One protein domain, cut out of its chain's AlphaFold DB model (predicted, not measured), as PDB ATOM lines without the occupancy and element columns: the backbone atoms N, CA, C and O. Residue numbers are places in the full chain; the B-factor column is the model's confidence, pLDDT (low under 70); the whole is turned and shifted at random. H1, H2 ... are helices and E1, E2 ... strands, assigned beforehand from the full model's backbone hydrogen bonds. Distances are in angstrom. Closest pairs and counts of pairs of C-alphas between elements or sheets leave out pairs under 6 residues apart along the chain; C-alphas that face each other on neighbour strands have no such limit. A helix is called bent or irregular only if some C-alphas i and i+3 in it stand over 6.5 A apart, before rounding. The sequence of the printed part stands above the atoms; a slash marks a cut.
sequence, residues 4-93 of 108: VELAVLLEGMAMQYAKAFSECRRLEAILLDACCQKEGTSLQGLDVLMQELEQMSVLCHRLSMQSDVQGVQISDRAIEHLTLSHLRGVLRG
ATOM      1  N   VAL A   4      24.231   8.029 -49.138       80.00
ATOM      2  CA  VAL A   4      25.540   7.717 -48.581       80.00
ATOM      3  C   VAL A   4      26.290   6.878 -49.600       80.00
ATOM      4  O   VAL A   4      25.733   5.967 -50.219       80.00
ATOM      5  N   GLU A   5      27.570   7.179 -49.766       86.81
ATOM      6  CA  GLU A   5      28.454   6.360 -50.579       86.81
ATOM      7  C   GLU A   5      28.622   4.982 -49.943       86.81
ATOM      8  O   GLU A   5      29.011   4.853 -48.779       86.81
ATOM      9  N   LEU A   6      28.369   3.935 -50.726       85.12
ATOM     10  CA  LEU A   6      28.540   2.557 -50.277       85.12
ATOM     11  C   LEU A   6      29.974   2.301 -49.786       85.12
ATOM     12  O   LEU A   6      30.164   1.602 -48.795       85.12
ATOM     13  N   ALA A   7      30.969   2.911 -50.435       87.12
ATOM     14  CA  ALA A   7      32.361   2.849 -50.002       87.12
ATOM     15  C   ALA A   7      32.544   3.363 -48.562       87.12
ATOM     16  O   ALA A   7      33.202   2.710 -47.757       87.12
ATOM     17  N   VAL A   8      31.898   4.480 -48.209       87.50
ATOM     18  CA  VAL A   8      31.952   5.063 -46.859       87.50
ATOM     19  C   VAL A   8      31.280   4.147 -45.833       87.50
ATOM     20  O   VAL A   8      31.805   3.969 -44.735       87.50
ATOM     21  N   LEU A   9      30.154   3.520 -46.187       87.88
ATOM     22  CA  LEU A   9      29.485   2.549 -45.313       87.88
ATOM     23  C   LEU A   9      30.356   1.315 -45.058       87.88
ATOM     24  O   LEU A   9      30.509   0.898 -43.913       87.88
ATOM     25  N   LEU A  10      30.946   0.750 -46.113       89.94
ATOM     26  CA  LEU A  10      31.824  -0.415 -46.017       89.94
ATOM     27  C   LEU A  10      33.077  -0.108 -45.196       89.94
ATOM     28  O   LEU A  10      33.471  -0.919 -44.361       89.94
ATOM     29  N   GLU A  11      33.660   1.075 -45.371       91.00
ATOM     30  CA  GLU A  11      34.792   1.518 -44.562       91.00
ATOM     31  C   GLU A  11      34.394   1.678 -43.086       91.00
ATOM     32  O   GLU A  11      35.082   1.187 -42.191       91.00
ATOM     33  N   GLY A  12      33.230   2.276 -42.813       87.88
ATOM     34  CA  GLY A  12      32.683   2.369 -41.460       87.88
ATOM     35  C   GLY A  12      32.469   0.997 -40.815       87.88
ATOM     36  O   GLY A  12      32.848   0.792 -39.662       87.88
ATOM     37  N   MET A  13      31.923   0.030 -41.559       90.19
ATOM     38  CA  MET A  13      31.770  -1.352 -41.093       90.19
ATOM     39  C   MET A  13      33.118  -2.016 -40.818       90.19
ATOM     40  O   MET A  13      33.261  -2.675 -39.790       90.19
ATOM     41  N   ALA A  14      34.117  -1.813 -41.684       91.31
ATOM     42  CA  ALA A  14      35.466  -2.326 -41.465       91.31
ATOM     43  C   ALA A  14      36.035  -1.833 -40.128       91.31
ATOM     44  O   ALA A  14      36.497  -2.635 -39.315       91.31
ATOM     45  N   MET A  15      35.896  -0.535 -39.839       90.50
ATOM     46  CA  MET A  15      36.316   0.034 -38.555       90.50
ATOM     47  C   MET A  15      35.565  -0.578 -37.362       90.50
ATOM     48  O   MET A  15      36.180  -0.839 -36.327       90.50
ATOM     49  N   GLN A  16      34.257  -0.833 -37.484       90.56
ATOM     50  CA  GLN A  16      33.484  -1.458 -36.403       90.56
ATOM     51  C   GLN A  16      33.907  -2.907 -36.147       90.56
ATOM     52  O   GLN A  16      34.067  -3.291 -34.990       90.56
ATOM     53  N   TYR A  17      34.148  -3.698 -37.195       92.06
ATOM     54  CA  TYR A  17      34.636  -5.069 -37.040       92.06
ATOM     55  C   TYR A  17      36.038  -5.111 -36.422       92.06
ATOM     56  O   TYR A  17      36.269  -5.884 -35.492       92.06
ATOM     57  N   ALA A  18      36.949  -4.232 -36.856       89.31
ATOM     58  CA  ALA A  18      38.277  -4.103 -36.255       89.31
ATOM     59  C   ALA A  18      38.206  -3.714 -34.768       89.31
ATOM     60  O   ALA A  18      38.944  -4.246 -33.935       89.31
ATOM     61  N   LYS A  19      37.284  -2.812 -34.410       91.00
ATOM     62  CA  LYS A  19      37.046  -2.429 -33.017       91.00
ATOM     63  C   LYS A  19      36.510  -3.603 -32.195       91.00
ATOM     64  O   LYS A  19      37.058  -3.885 -31.134       91.00
ATOM     65  N   ALA A  20      35.495  -4.309 -32.693       90.94
ATOM     66  CA  ALA A  20      34.932  -5.482 -32.026       90.94
ATOM     67  C   ALA A  20      35.989  -6.582 -31.823       90.94
ATOM     68  O   ALA A  20      36.056  -7.181 -30.751       90.94
ATOM     69  N   PHE A  21      36.866  -6.799 -32.808       93.19
ATOM     70  CA  PHE A  21      38.012  -7.701 -32.680       93.19
ATOM     71  C   PHE A  21      38.942  -7.275 -31.535       93.19
ATOM     72  O   PHE A  21      39.301  -8.092 -30.687       93.19
ATOM     73  N   SER A  22      39.299  -5.989 -31.470       91.38
ATOM     74  CA  SER A  22      40.142  -5.446 -30.398       91.38
ATOM     75  C   SER A  22      39.497  -5.602 -29.014       91.38
ATOM     76  O   SER A  22      40.177  -5.965 -28.053       91.38
ATOM     77  N   GLU A  23      38.185  -5.388 -28.911       92.56
ATOM     78  CA  GLU A  23      37.428  -5.595 -27.674       92.56
ATOM     79  C   GLU A  23      37.388  -7.075 -27.265       92.56
ATOM     80  O   GLU A  23      37.616  -7.379 -26.092       92.56
ATOM     81  N   CYS A  24      37.207  -8.000 -28.215       90.81
ATOM     82  CA  CYS A  24      37.274  -9.442 -27.959       90.81
ATOM     83  C   CYS A  24      38.664  -9.868 -27.470       90.81
ATOM     84  O   CYS A  24      38.769 -10.583 -26.476       90.81
ATOM     85  N   ARG A  25      39.734  -9.362 -28.096       89.81
ATOM     86  CA  ARG A  25      41.119  -9.602 -27.658       89.81
ATOM     87  C   ARG A  25      41.379  -9.090 -26.248       89.81
ATOM     88  O   ARG A  25      42.053  -9.741 -25.452       89.81
ATOM     89  N   ARG A  26      40.839  -7.918 -25.918       90.75
ATOM     90  CA  ARG A  26      40.952  -7.356 -24.570       90.75
ATOM     91  C   ARG A  26      40.191  -8.198 -23.547       90.75
ATOM     92  O   ARG A  26      40.707  -8.419 -22.456       90.75
ATOM     93  N   LEU A  27      38.989  -8.659 -23.890       90.19
ATOM     94  CA  LEU A  27      38.205  -9.548 -23.038       90.19
ATOM     95  C   LEU A  27      38.933 -10.877 -22.806       90.19
ATOM     96  O   LEU A  27      39.028 -11.316 -21.665       90.19
ATOM     97  N   GLU A  28      39.499 -11.470 -23.858       88.00
ATOM     98  CA  GLU A  28      40.328 -12.675 -23.772       88.00
ATOM     99  C   GLU A  28      41.487 -12.487 -22.783       88.00
ATOM    100  O   GLU A  28      41.661 -13.303 -21.880       88.00
ATOM    101  N   ALA A  29      42.232 -11.384 -22.895       86.12
ATOM    102  CA  ALA A  29      43.343 -11.086 -21.995       86.12
ATOM    103  C   ALA A  29      42.897 -10.954 -20.527       86.12
ATOM    104  O   ALA A  29      43.549 -11.496 -19.638       86.12
ATOM    105  N   ILE A  30      41.769 -10.278 -20.271       88.62
ATOM    106  CA  ILE A  30      41.198 -10.142 -18.919       88.62
ATOM    107  C   ILE A  30      40.802 -11.511 -18.355       88.62
ATOM    108  O   ILE A  30      41.054 -11.801 -17.187       88.62
ATOM    109  N   LEU A  31      40.177 -12.357 -19.175       85.75
ATOM    110  CA  LEU A  31      39.753 -13.689 -18.757       85.75
ATOM    111  C   LEU A  31      40.957 -14.602 -18.477       85.75
ATOM    112  O   LEU A  31      40.925 -15.346 -17.498       85.75
ATOM    113  N   LEU A  32      42.023 -14.526 -19.278       84.00
ATOM    114  CA  LEU A  32      43.267 -15.269 -19.038       84.00
ATOM    115  C   LEU A  32      43.930 -14.856 -17.720       84.00
ATOM    116  O   LEU A  32      44.307 -15.727 -16.933       84.00
ATOM    117  N   ASP A  33      44.013 -13.549 -17.464       84.56
ATOM    118  CA  ASP A  33      44.578 -12.989 -16.232       84.56
ATOM    119  C   ASP A  33      43.777 -13.442 -14.997       84.56
ATOM    120  O   ASP A  33      44.335 -13.944 -14.019       84.56
ATOM    121  N   ALA A  34      42.442 -13.397 -15.082       81.81
ATOM    122  CA  ALA A  34      41.550 -13.859 -14.018       81.81
ATOM    123  C   ALA A  34      41.648 -15.374 -13.753       81.81
ATOM    124  O   ALA A  34      41.502 -15.812 -12.611       81.81
ATOM    125  N   CYS A  35      41.914 -16.186 -14.780       76.31
ATOM    126  CA  CYS A  35      42.016 -17.639 -14.636       76.31
ATOM    127  C   CYS A  35      43.336 -18.117 -13.997       76.31
ATOM    128  O   CYS A  35      43.519 -19.328 -13.859       76.31
ATOM    129  N   CYS A  36      44.252 -17.216 -13.602       65.75
ATOM    130  CA  CYS A  36      45.556 -17.553 -13.009       65.75
ATOM    131  C   CYS A  36      46.344 -18.603 -13.824       65.75
ATOM    132  O   CYS A  36      47.108 -19.396 -13.259       65.75
ATOM    133  N   GLN A  37      46.133 -18.666 -15.144       58.69
ATOM    134  CA  GLN A  37      46.734 -19.710 -15.965       58.69
ATOM    135  C   GLN A  37      48.204 -19.391 -16.218       58.69
ATOM    136  O   GLN A  37      48.545 -18.479 -16.961       58.69
ATOM    137  N   LYS A  38      49.084 -20.186 -15.604       52.22
ATOM    138  CA  LYS A  38      50.538 -20.095 -15.782       52.22
ATOM    139  C   LYS A  38      51.033 -20.569 -17.158       52.22
ATOM    140  O   LYS A  38      52.216 -20.402 -17.429       52.22
ATOM    141  N   GLU A  39      50.182 -21.152 -18.009       56.06
ATOM    142  CA  GLU A  39      50.644 -21.842 -19.231       56.06
ATOM    143  C   GLU A  39      49.732 -21.691 -20.474       56.06
ATOM    144  O   GLU A  39      50.121 -22.123 -21.557       56.06
ATOM    145  N   GLY A  40      48.554 -21.061 -20.374       56.59
ATOM    146  CA  GLY A  40      47.639 -20.871 -21.513       56.59
ATOM    147  C   GLY A  40      47.797 -19.498 -22.173       56.59
ATOM    148  O   GLY A  40      47.577 -18.482 -21.523       56.59
ATOM    149  N   THR A  41      48.162 -19.446 -23.460       60.72
ATOM    150  CA  THR A  41      48.355 -18.183 -24.208       60.72
ATOM    151  C   THR A  41      47.086 -17.637 -24.881       60.72
ATOM    152  O   THR A  41      47.116 -16.506 -25.363       60.72
ATOM    153  N   SER A  42      45.995 -18.411 -24.949       63.00
ATOM    154  CA  SER A  42      44.705 -17.998 -25.533       63.00
ATOM    155  C   SER A  42      43.523 -18.777 -24.943       63.00
ATOM    156  O   SER A  42      43.685 -19.896 -24.445       63.00
ATOM    157  N   LEU A  43      42.323 -18.195 -25.013       66.50
ATOM    158  CA  LEU A  43      41.063 -18.882 -24.740       66.50
ATOM    159  C   LEU A  43      40.411 -19.225 -26.077       66.50
ATOM    160  O   LEU A  43      39.770 -18.386 -26.705       66.50
ATOM    161  N   GLN A  44      40.489 -20.499 -26.465       75.12
ATOM    162  CA  GLN A  44      39.952 -20.996 -27.742       75.12
ATOM    163  C   GLN A  44      38.465 -20.681 -27.981       75.12
ATOM    164  O   GLN A  44      37.991 -20.725 -29.114       75.12
ATOM    165  N   GLY A  45      37.711 -20.347 -26.928       75.06
ATOM    166  CA  GLY A  45      36.294 -19.997 -27.022       75.06
ATOM    167  C   GLY A  45      35.997 -18.744 -27.852       75.06
ATOM    168  O   GLY A  45      34.865 -18.593 -28.303       75.06
ATOM    169  N   LEU A  46      36.981 -17.862 -28.074       83.81
ATOM    170  CA  LEU A  46      36.799 -16.638 -28.862       83.81
ATOM    171  C   LEU A  46      37.475 -16.684 -30.240       83.81
ATOM    172  O   LEU A  46      37.206 -15.809 -31.059       83.81
ATOM    173  N   ASP A  47      38.307 -17.689 -30.527       86.94
ATOM    174  CA  ASP A  47      39.154 -17.724 -31.730       86.94
ATOM    175  C   ASP A  47      38.345 -17.631 -33.029       86.94
ATOM    176  O   ASP A  47      38.667 -16.828 -33.902       86.94
ATOM    177  N   VAL A  48      37.257 -18.402 -33.137       89.88
ATOM    178  CA  VAL A  48      36.393 -18.405 -34.331       89.88
ATOM    179  C   VAL A  48      35.756 -17.033 -34.550       89.88
ATOM    180  O   VAL A  48      35.814 -16.497 -35.652       89.88
ATOM    181  N   LEU A  49      35.210 -16.427 -33.491       90.12
ATOM    182  CA  LEU A  49      34.601 -15.099 -33.566       90.12
ATOM    183  C   LEU A  49      35.634 -14.039 -33.964       90.12
ATOM    184  O   LEU A  49      35.371 -13.203 -34.822       90.12
ATOM    185  N   MET A  50      36.818 -14.072 -33.355       92.25
ATOM    186  CA  MET A  50      37.892 -13.129 -33.664       92.25
ATOM    187  C   MET A  50      38.373 -13.284 -35.110       92.25
ATOM    188  O   MET A  50      38.557 -12.284 -35.803       92.25
ATOM    189  N   GLN A  51      38.495 -14.516 -35.600       93.38
ATOM    190  CA  GLN A  51      38.831 -14.786 -36.994       93.38
ATOM    191  C   GLN A  51      37.758 -14.252 -37.956       93.38
ATOM    192  O   GLN A  51      38.095 -13.638 -38.969       93.38
ATOM    193  N   GLU A  52      36.474 -14.449 -37.654       93.69
ATOM    194  CA  GLU A  52      35.376 -13.918 -38.471       93.69
ATOM    195  C   GLU A  52      35.369 -12.384 -38.491       93.69
ATOM    196  O   GLU A  52      35.249 -11.784 -39.559       93.69
ATOM    197  N   LEU A  53      35.559 -11.735 -37.339       93.31
ATOM    198  CA  LEU A  53      35.629 -10.273 -37.243       93.31
ATOM    199  C   LEU A  53      36.796  -9.703 -38.058       93.31
ATOM    200  O   LEU A  53      36.621  -8.727 -38.791       93.31
ATOM    201  N   GLU A  54      37.970 -10.326 -37.978       95.12
ATOM    202  CA  GLU A  54      39.137  -9.929 -38.766       95.12
ATOM    203  C   GLU A  54      38.872 -10.080 -40.273       95.12
ATOM    204  O   GLU A  54      39.101  -9.145 -41.046       95.12
ATOM    205  N   GLN A  55      38.315 -11.218 -40.698       94.69
ATOM    206  CA  GLN A  55      37.976 -11.459 -42.102       94.69
ATOM    207  C   GLN A  55      36.948 -10.456 -42.627       94.69
ATOM    208  O   GLN A  55      37.123  -9.916 -43.722       94.69
ATOM    209  N   MET A  56      35.899 -10.176 -41.852       93.00
ATOM    210  CA  MET A  56      34.862  -9.219 -42.232       93.00
ATOM    211  C   MET A  56      35.411  -7.796 -42.310       93.00
ATOM    212  O   MET A  56      35.093  -7.081 -43.262       93.00
ATOM    213  N   SER A  57      36.289  -7.406 -41.382       93.75
ATOM    214  CA  SER A  57      36.992  -6.121 -41.428       93.75
ATOM    215  C   SER A  57      37.795  -5.968 -42.721       93.75
ATOM    216  O   SER A  57      37.619  -5.000 -43.463       93.75
ATOM    217  N   VAL A  58      38.645  -6.953 -43.031       94.56
ATOM    218  CA  VAL A  58      39.482  -6.943 -44.240       94.56
ATOM    219  C   VAL A  58      38.625  -6.933 -45.502       94.56
ATOM    220  O   VAL A  58      38.926  -6.207 -46.448       94.56
ATOM    221  N   LEU A  59      37.557  -7.729 -45.541       93.69
ATOM    222  CA  LEU A  59      36.682  -7.812 -46.703       93.69
ATOM    223  C   LEU A  59      35.954  -6.488 -46.947       93.69
ATOM    224  O   LEU A  59      35.946  -6.012 -48.079       93.69
ATOM    225  N   CYS A  60      35.413  -5.856 -45.906       90.56
ATOM    226  CA  CYS A  60      34.729  -4.570 -46.032       90.56
ATOM    227  C   CYS A  60      35.680  -3.454 -46.483       90.56
ATOM    228  O   CYS A  60      35.342  -2.719 -47.408       90.56
ATOM    229  N   HIS A  61      36.890  -3.390 -45.923       93.00
ATOM    230  CA  HIS A  61      37.910  -2.431 -46.357       93.00
ATOM    231  C   HIS A  61      38.358  -2.681 -47.805       93.00
ATOM    232  O   HIS A  61      38.522  -1.767 -48.605       93.00
ATOM    233  N   ARG A  62      38.520  -3.944 -48.212       92.50
ATOM    234  CA  ARG A  62      38.855  -4.250 -49.609       92.50
ATOM    235  C   ARG A  62      37.738  -3.852 -50.565       92.50
ATOM    236  O   ARG A  62      38.047  -3.354 -51.642       92.50
ATOM    237  N   LEU A  63      36.479  -4.076 -50.186       90.00
ATOM    238  CA  LEU A  63      35.317  -3.670 -50.976       90.00
ATOM    239  C   LEU A  63      35.210  -2.140 -51.067       90.00
ATOM    240  O   LEU A  63      34.963  -1.636 -52.157       90.00
ATOM    241  N   SER A  64      35.453  -1.391 -49.983       90.19
ATOM    242  CA  SER A  64      35.401   0.086 -50.001       90.19
ATOM    243  C   SER A  64      36.396   0.706 -50.995       90.19
ATOM    244  O   SER A  64      36.145   1.768 -51.568       90.19
ATOM    245  N   MET A  65      37.501   0.006 -51.252       90.50
ATOM    246  CA  MET A  65      38.559   0.427 -52.167       90.50
ATOM    247  C   MET A  65      38.341   0.007 -53.629       90.50
ATOM    248  O   MET A  65      39.138   0.392 -54.488       90.50
ATOM    249  N   GLN A  66      37.312  -0.789 -53.950       90.94
ATOM    250  CA  GLN A  66      37.093  -1.216 -55.333       90.94
ATOM    251  C   GLN A  66      36.445  -0.113 -56.176       90.94
ATOM    252  O   GLN A  66      35.499   0.547 -55.753       90.94
ATOM    253  N   SER A  67      36.924   0.062 -57.408       85.00
ATOM    254  CA  SER A  67      36.455   1.114 -58.319       85.00
ATOM    255  C   SER A  67      34.983   0.983 -58.726       85.00
ATOM    256  O   SER A  67      34.361   1.974 -59.075       85.00
ATOM    257  N   ASP A  68      34.430  -0.230 -58.716       82.75
ATOM    258  CA  ASP A  68      33.010  -0.511 -58.971       82.75
ATOM    259  C   ASP A  68      32.112  -0.222 -57.759       82.75
ATOM    260  O   ASP A  68      30.900  -0.081 -57.910       82.75
ATOM    261  N   VAL A  69      32.700  -0.100 -56.569       81.44
ATOM    262  CA  VAL A  69      32.032   0.322 -55.332       81.44
ATOM    263  C   VAL A  69      32.141   1.839 -55.153       81.44
ATOM    264  O   VAL A  69      31.191   2.490 -54.705       81.44
ATOM    265  N   GLN A  70      33.283   2.417 -55.529       77.75
ATOM    266  CA  GLN A  70      33.535   3.856 -55.501       77.75
ATOM    267  C   GLN A  70      32.655   4.563 -56.542       77.75
ATOM    268  O   GLN A  70      32.899   4.506 -57.742       77.75
ATOM    269  N   GLY A  71      31.591   5.215 -56.069       77.12
ATOM    270  CA  GLY A  71      30.580   5.870 -56.910       77.12
ATOM    271  C   GLY A  71      29.184   5.254 -56.800       77.12
ATOM    272  O   GLY A  71      28.223   5.830 -57.311       77.12
ATOM    273  N   VAL A  72      29.035   4.129 -56.090       82.94
ATOM    274  CA  VAL A  72      27.717   3.582 -55.756       82.94
ATOM    275  C   VAL A  72      27.107   4.396 -54.620       82.94
ATOM    276  O   VAL A  72      27.598   4.391 -53.491       82.94
ATOM    277  N   GLN A  73      26.006   5.078 -54.926       82.56
ATOM    278  CA  GLN A  73      25.191   5.786 -53.947       82.56
ATOM    279  C   GLN A  73      24.065   4.881 -53.458       82.56
ATOM    280  O   GLN A  73      23.357   4.256 -54.251       82.56
ATOM    281  N   ILE A  74      23.871   4.844 -52.145       77.00
ATOM    282  CA  ILE A  74      22.774   4.136 -51.494       77.00
ATOM    283  C   ILE A  74      21.901   5.160 -50.779       77.00
ATOM    284  O   ILE A  74      22.383   6.026 -50.056       77.00
ATOM    285  N   SER A  75      20.588   5.072 -50.983       75.75
ATOM    286  CA  SER A  75      19.630   5.849 -50.194       75.75
ATOM    287  C   SER A  75      19.505   5.276 -48.784       75.75
ATOM    288  O   SER A  75      19.453   4.055 -48.655       75.75
ATOM    289  N   ASP A  76      19.294   6.117 -47.772       66.44
ATOM    290  CA  ASP A  76      19.068   5.677 -46.380       66.44
ATOM    291  C   ASP A  76      18.010   4.570 -46.235       66.44
ATOM    292  O   ASP A  76      18.211   3.604 -45.505       66.44
ATOM    293  N   ARG A  77      16.911   4.634 -46.999       66.44
ATOM    294  CA  ARG A  77      15.859   3.597 -46.978       66.44
ATOM    295  C   ARG A  77      16.349   2.218 -47.424       66.44
ATOM    296  O   ARG A  77      15.808   1.206 -47.005       66.44
ATOM    297  N   ALA A  78      17.355   2.179 -48.292       65.12
ATOM    298  CA  ALA A  78      17.957   0.934 -48.748       65.12
ATOM    299  C   ALA A  78      18.968   0.385 -47.729       65.12
ATOM    300  O   ALA A  78      19.203  -0.819 -47.733       65.12
ATOM    301  N   ILE A  79      19.515   1.223 -46.836       62.56
ATOM    302  CA  ILE A  79      20.408   0.792 -45.747       62.56
ATOM    303  C   ILE A  79      19.650  -0.110 -44.770       62.56
ATOM    304  O   ILE A  79      20.149  -1.172 -44.409       62.56
ATOM    305  N   GLU A  80      18.420   0.256 -44.404       62.72
ATOM    306  CA  GLU A  80      17.588  -0.533 -43.482       62.72
ATOM    307  C   GLU A  80      17.281  -1.947 -44.005       62.72
ATOM    308  O   GLU A  80      16.949  -2.835 -43.228       62.72
ATOM    309  N   HIS A  81      17.339  -2.153 -45.324       61.12
ATOM    310  CA  HIS A  81      16.961  -3.406 -45.992       61.12
ATOM    311  C   HIS A  81      18.153  -4.036 -46.737       61.12
ATOM    312  O   HIS A  81      17.980  -4.926 -47.578       61.12
ATOM    313  N   LEU A  82      19.375  -3.564 -46.458       64.06
ATOM    314  CA  LEU A  82      20.566  -3.961 -47.194       64.06
ATOM    315  C   LEU A  82      20.978  -5.385 -46.811       64.06
ATOM    316  O   LEU A  82      21.550  -5.638 -45.753       64.06
ATOM    317  N   THR A  83      20.718  -6.335 -47.703       64.88
ATOM    318  CA  THR A  83      21.213  -7.709 -47.579       64.88
ATOM    319  C   THR A  83      22.465  -7.916 -48.434       64.88
ATOM    320  O   THR A  83      22.661  -7.263 -49.463       64.88
ATOM    321  N   LEU A  84      23.298  -8.903 -48.078       54.09
ATOM    322  CA  LEU A  84      24.442  -9.326 -48.907       54.09
ATOM    323  C   LEU A  84      24.025  -9.703 -50.342       54.09
ATOM    324  O   LEU A  84      24.768  -9.476 -51.299       54.09
ATOM    325  N   SER A  85      22.826 -10.263 -50.509       57.12
ATOM    326  CA  SER A  85      22.237 -10.570 -51.815       57.12
ATOM    327  C   SER A  85      21.917  -9.313 -52.632       57.12
ATOM    328  O   SER A  85      22.163  -9.313 -53.839       57.12
ATOM    329  N   HIS A  86      21.458  -8.231 -51.993       61.50
ATOM    330  CA  HIS A  86      21.247  -6.937 -52.646       61.50
ATOM    331  C   HIS A  86      22.548  -6.313 -53.128       61.50
ATOM    332  O   HIS A  86      22.657  -5.960 -54.301       61.50
ATOM    333  N   LEU A  87      23.558  -6.273 -52.261       60.88
ATOM    334  CA  LEU A  87      24.897  -5.797 -52.605       60.88
ATOM    335  C   LEU A  87      25.479  -6.537 -53.818       60.88
ATOM    336  O   LEU A  87      25.915  -5.908 -54.780       60.88
ATOM    337  N   ARG A  88      25.401  -7.876 -53.836       64.12
ATOM    338  CA  ARG A  88      25.847  -8.678 -54.992       64.12
ATOM    339  C   ARG A  88      25.054  -8.395 -56.267       64.12
ATOM    340  O   ARG A  88      25.605  -8.554 -57.352       64.12
ATOM    341  N   GLY A  89      23.776  -8.036 -56.162       64.62
ATOM    342  CA  GLY A  89      22.950  -7.646 -57.305       64.62
ATOM    343  C   GLY A  89      23.413  -6.327 -57.921       64.62
ATOM    344  O   GLY A  89      23.657  -6.273 -59.127       64.62
ATOM    345  N   VAL A  90      23.608  -5.309 -57.078       63.19
ATOM    346  CA  VAL A  90      24.056  -3.967 -57.483       63.19
ATOM    347  C   VAL A  90      25.440  -4.008 -58.121       63.19
ATOM    348  O   VAL A  90      25.616  -3.506 -59.227       63.19
ATOM    349  N   LEU A  91      26.397  -4.695 -57.491       59.03
ATOM    350  CA  LEU A  91      27.765  -4.829 -58.010       59.03
ATOM    351  C   LEU A  91      27.840  -5.617 -59.326       59.03
ATOM    352  O   LEU A  91      28.788  -5.488 -60.090       59.03
ATOM    353  N   ARG A  92      26.819  -6.421 -59.636       73.12
ATOM    354  CA  ARG A  92      26.696  -7.119 -60.925       73.12
ATOM    355  C   ARG A  92      25.998  -6.283 -62.001       73.12
ATOM    356  O   ARG A  92      25.636  -6.832 -63.040       73.12
ATOM    357  N   GLY A  93      25.765  -4.993 -61.752       50.94
ATOM    358  CA  GLY A  93      25.085  -4.094 -62.683       50.94
ATOM    359  C   GLY A  93      23.605  -4.423 -62.879       50.94
ATOM    360  O   GLY A  93      23.014  -4.000 -63.872       50.94
TER     361      GLY A  93
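AT A GLANCE: This is residues 4 to 93 of the 108 residues of an uncharacterized protein of Gluconobacter sp. Gdi (UniProt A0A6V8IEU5). A long helical hairpin makes the length of this domain: H1 runs out and H2 folds back beside it, and a small, loose head of E1, H3 and H4 sits at the end where H1 begins and H2 ends. At the other end the turn of the hairpin sticks out with residues 33 to 39, which stand free. The printed part has 90 residues with four named helices and one named strand, in the order H1, H2, E1, H3, H4, and its class is mostly helix. E1 pairs with no named strand, but residues 4 to 5 pair with its residues 73 to 74, antiparallel. The whole is loose, with a radius of gyration of the C-alphas of 17.3 A, and its outline is a rod of 55 by 22 by 19 A.

HOW THE PARTS SIT: H1, residues 6 to 34, and H2, residues 44 to 64, form a helical hairpin. They touch, with 37 pairs of C-alphas within 8 A; the closest C-alphas are those of Ala 14 and Ser 57, 4.1 A apart. They run opposite ways at a shallow tilt of 19 degrees. E1, residues 73 to 75, comes closest to H1 with the C-alphas of Gln 73 and Leu 6, 5.9 A apart. H3, residues 76 to 79, and E1 meet only through their link. H4, residues 84 to 91, is apart from H1, H2, E1 and H3, and H3 is apart from H1 and H2. Every O i to N i+4 pair is within hydrogen-bond range in H1 and H4, against 15 of 17 in H2; H3 is too short for such a pair.

IN THESE COORDINATES: H1 begins at C-alpha 6 (28.540, 2.557, -50.277), ends at C-alpha 34 (41.550, -13.859, -14.018) and is 41.9 A long from first to last C-alpha. H2 measures 31.0 A between C-alphas 44 and 64. It is irregular: C-alphas 45 and 48 are 7.5 A apart, and its line is a rough one. E1 measures 6.7 A from C-alpha 73 to C-alpha 75, and H3 measures 5.1 A from C-alpha 76 to C-alpha 79. H4 measures 10.7 A and ends at C-alpha 91 (27.765, -4.829, -58.010).

THE WHOLE: The two C-alphas farthest apart are those of Lys 38 and Gly 93, at 55.7 A. The printed part, residues 4 to 93, has no cut. The links from E1 to H3 and from H3 to H4 are tight, those from H1 to H2 and from H2 to E1 are short, and none is long. The mean pLDDT of the printed part is 80.3 in this predicted model. It is under 70 at 25 residues, namely 36 to 43, 76 to 91 and 93.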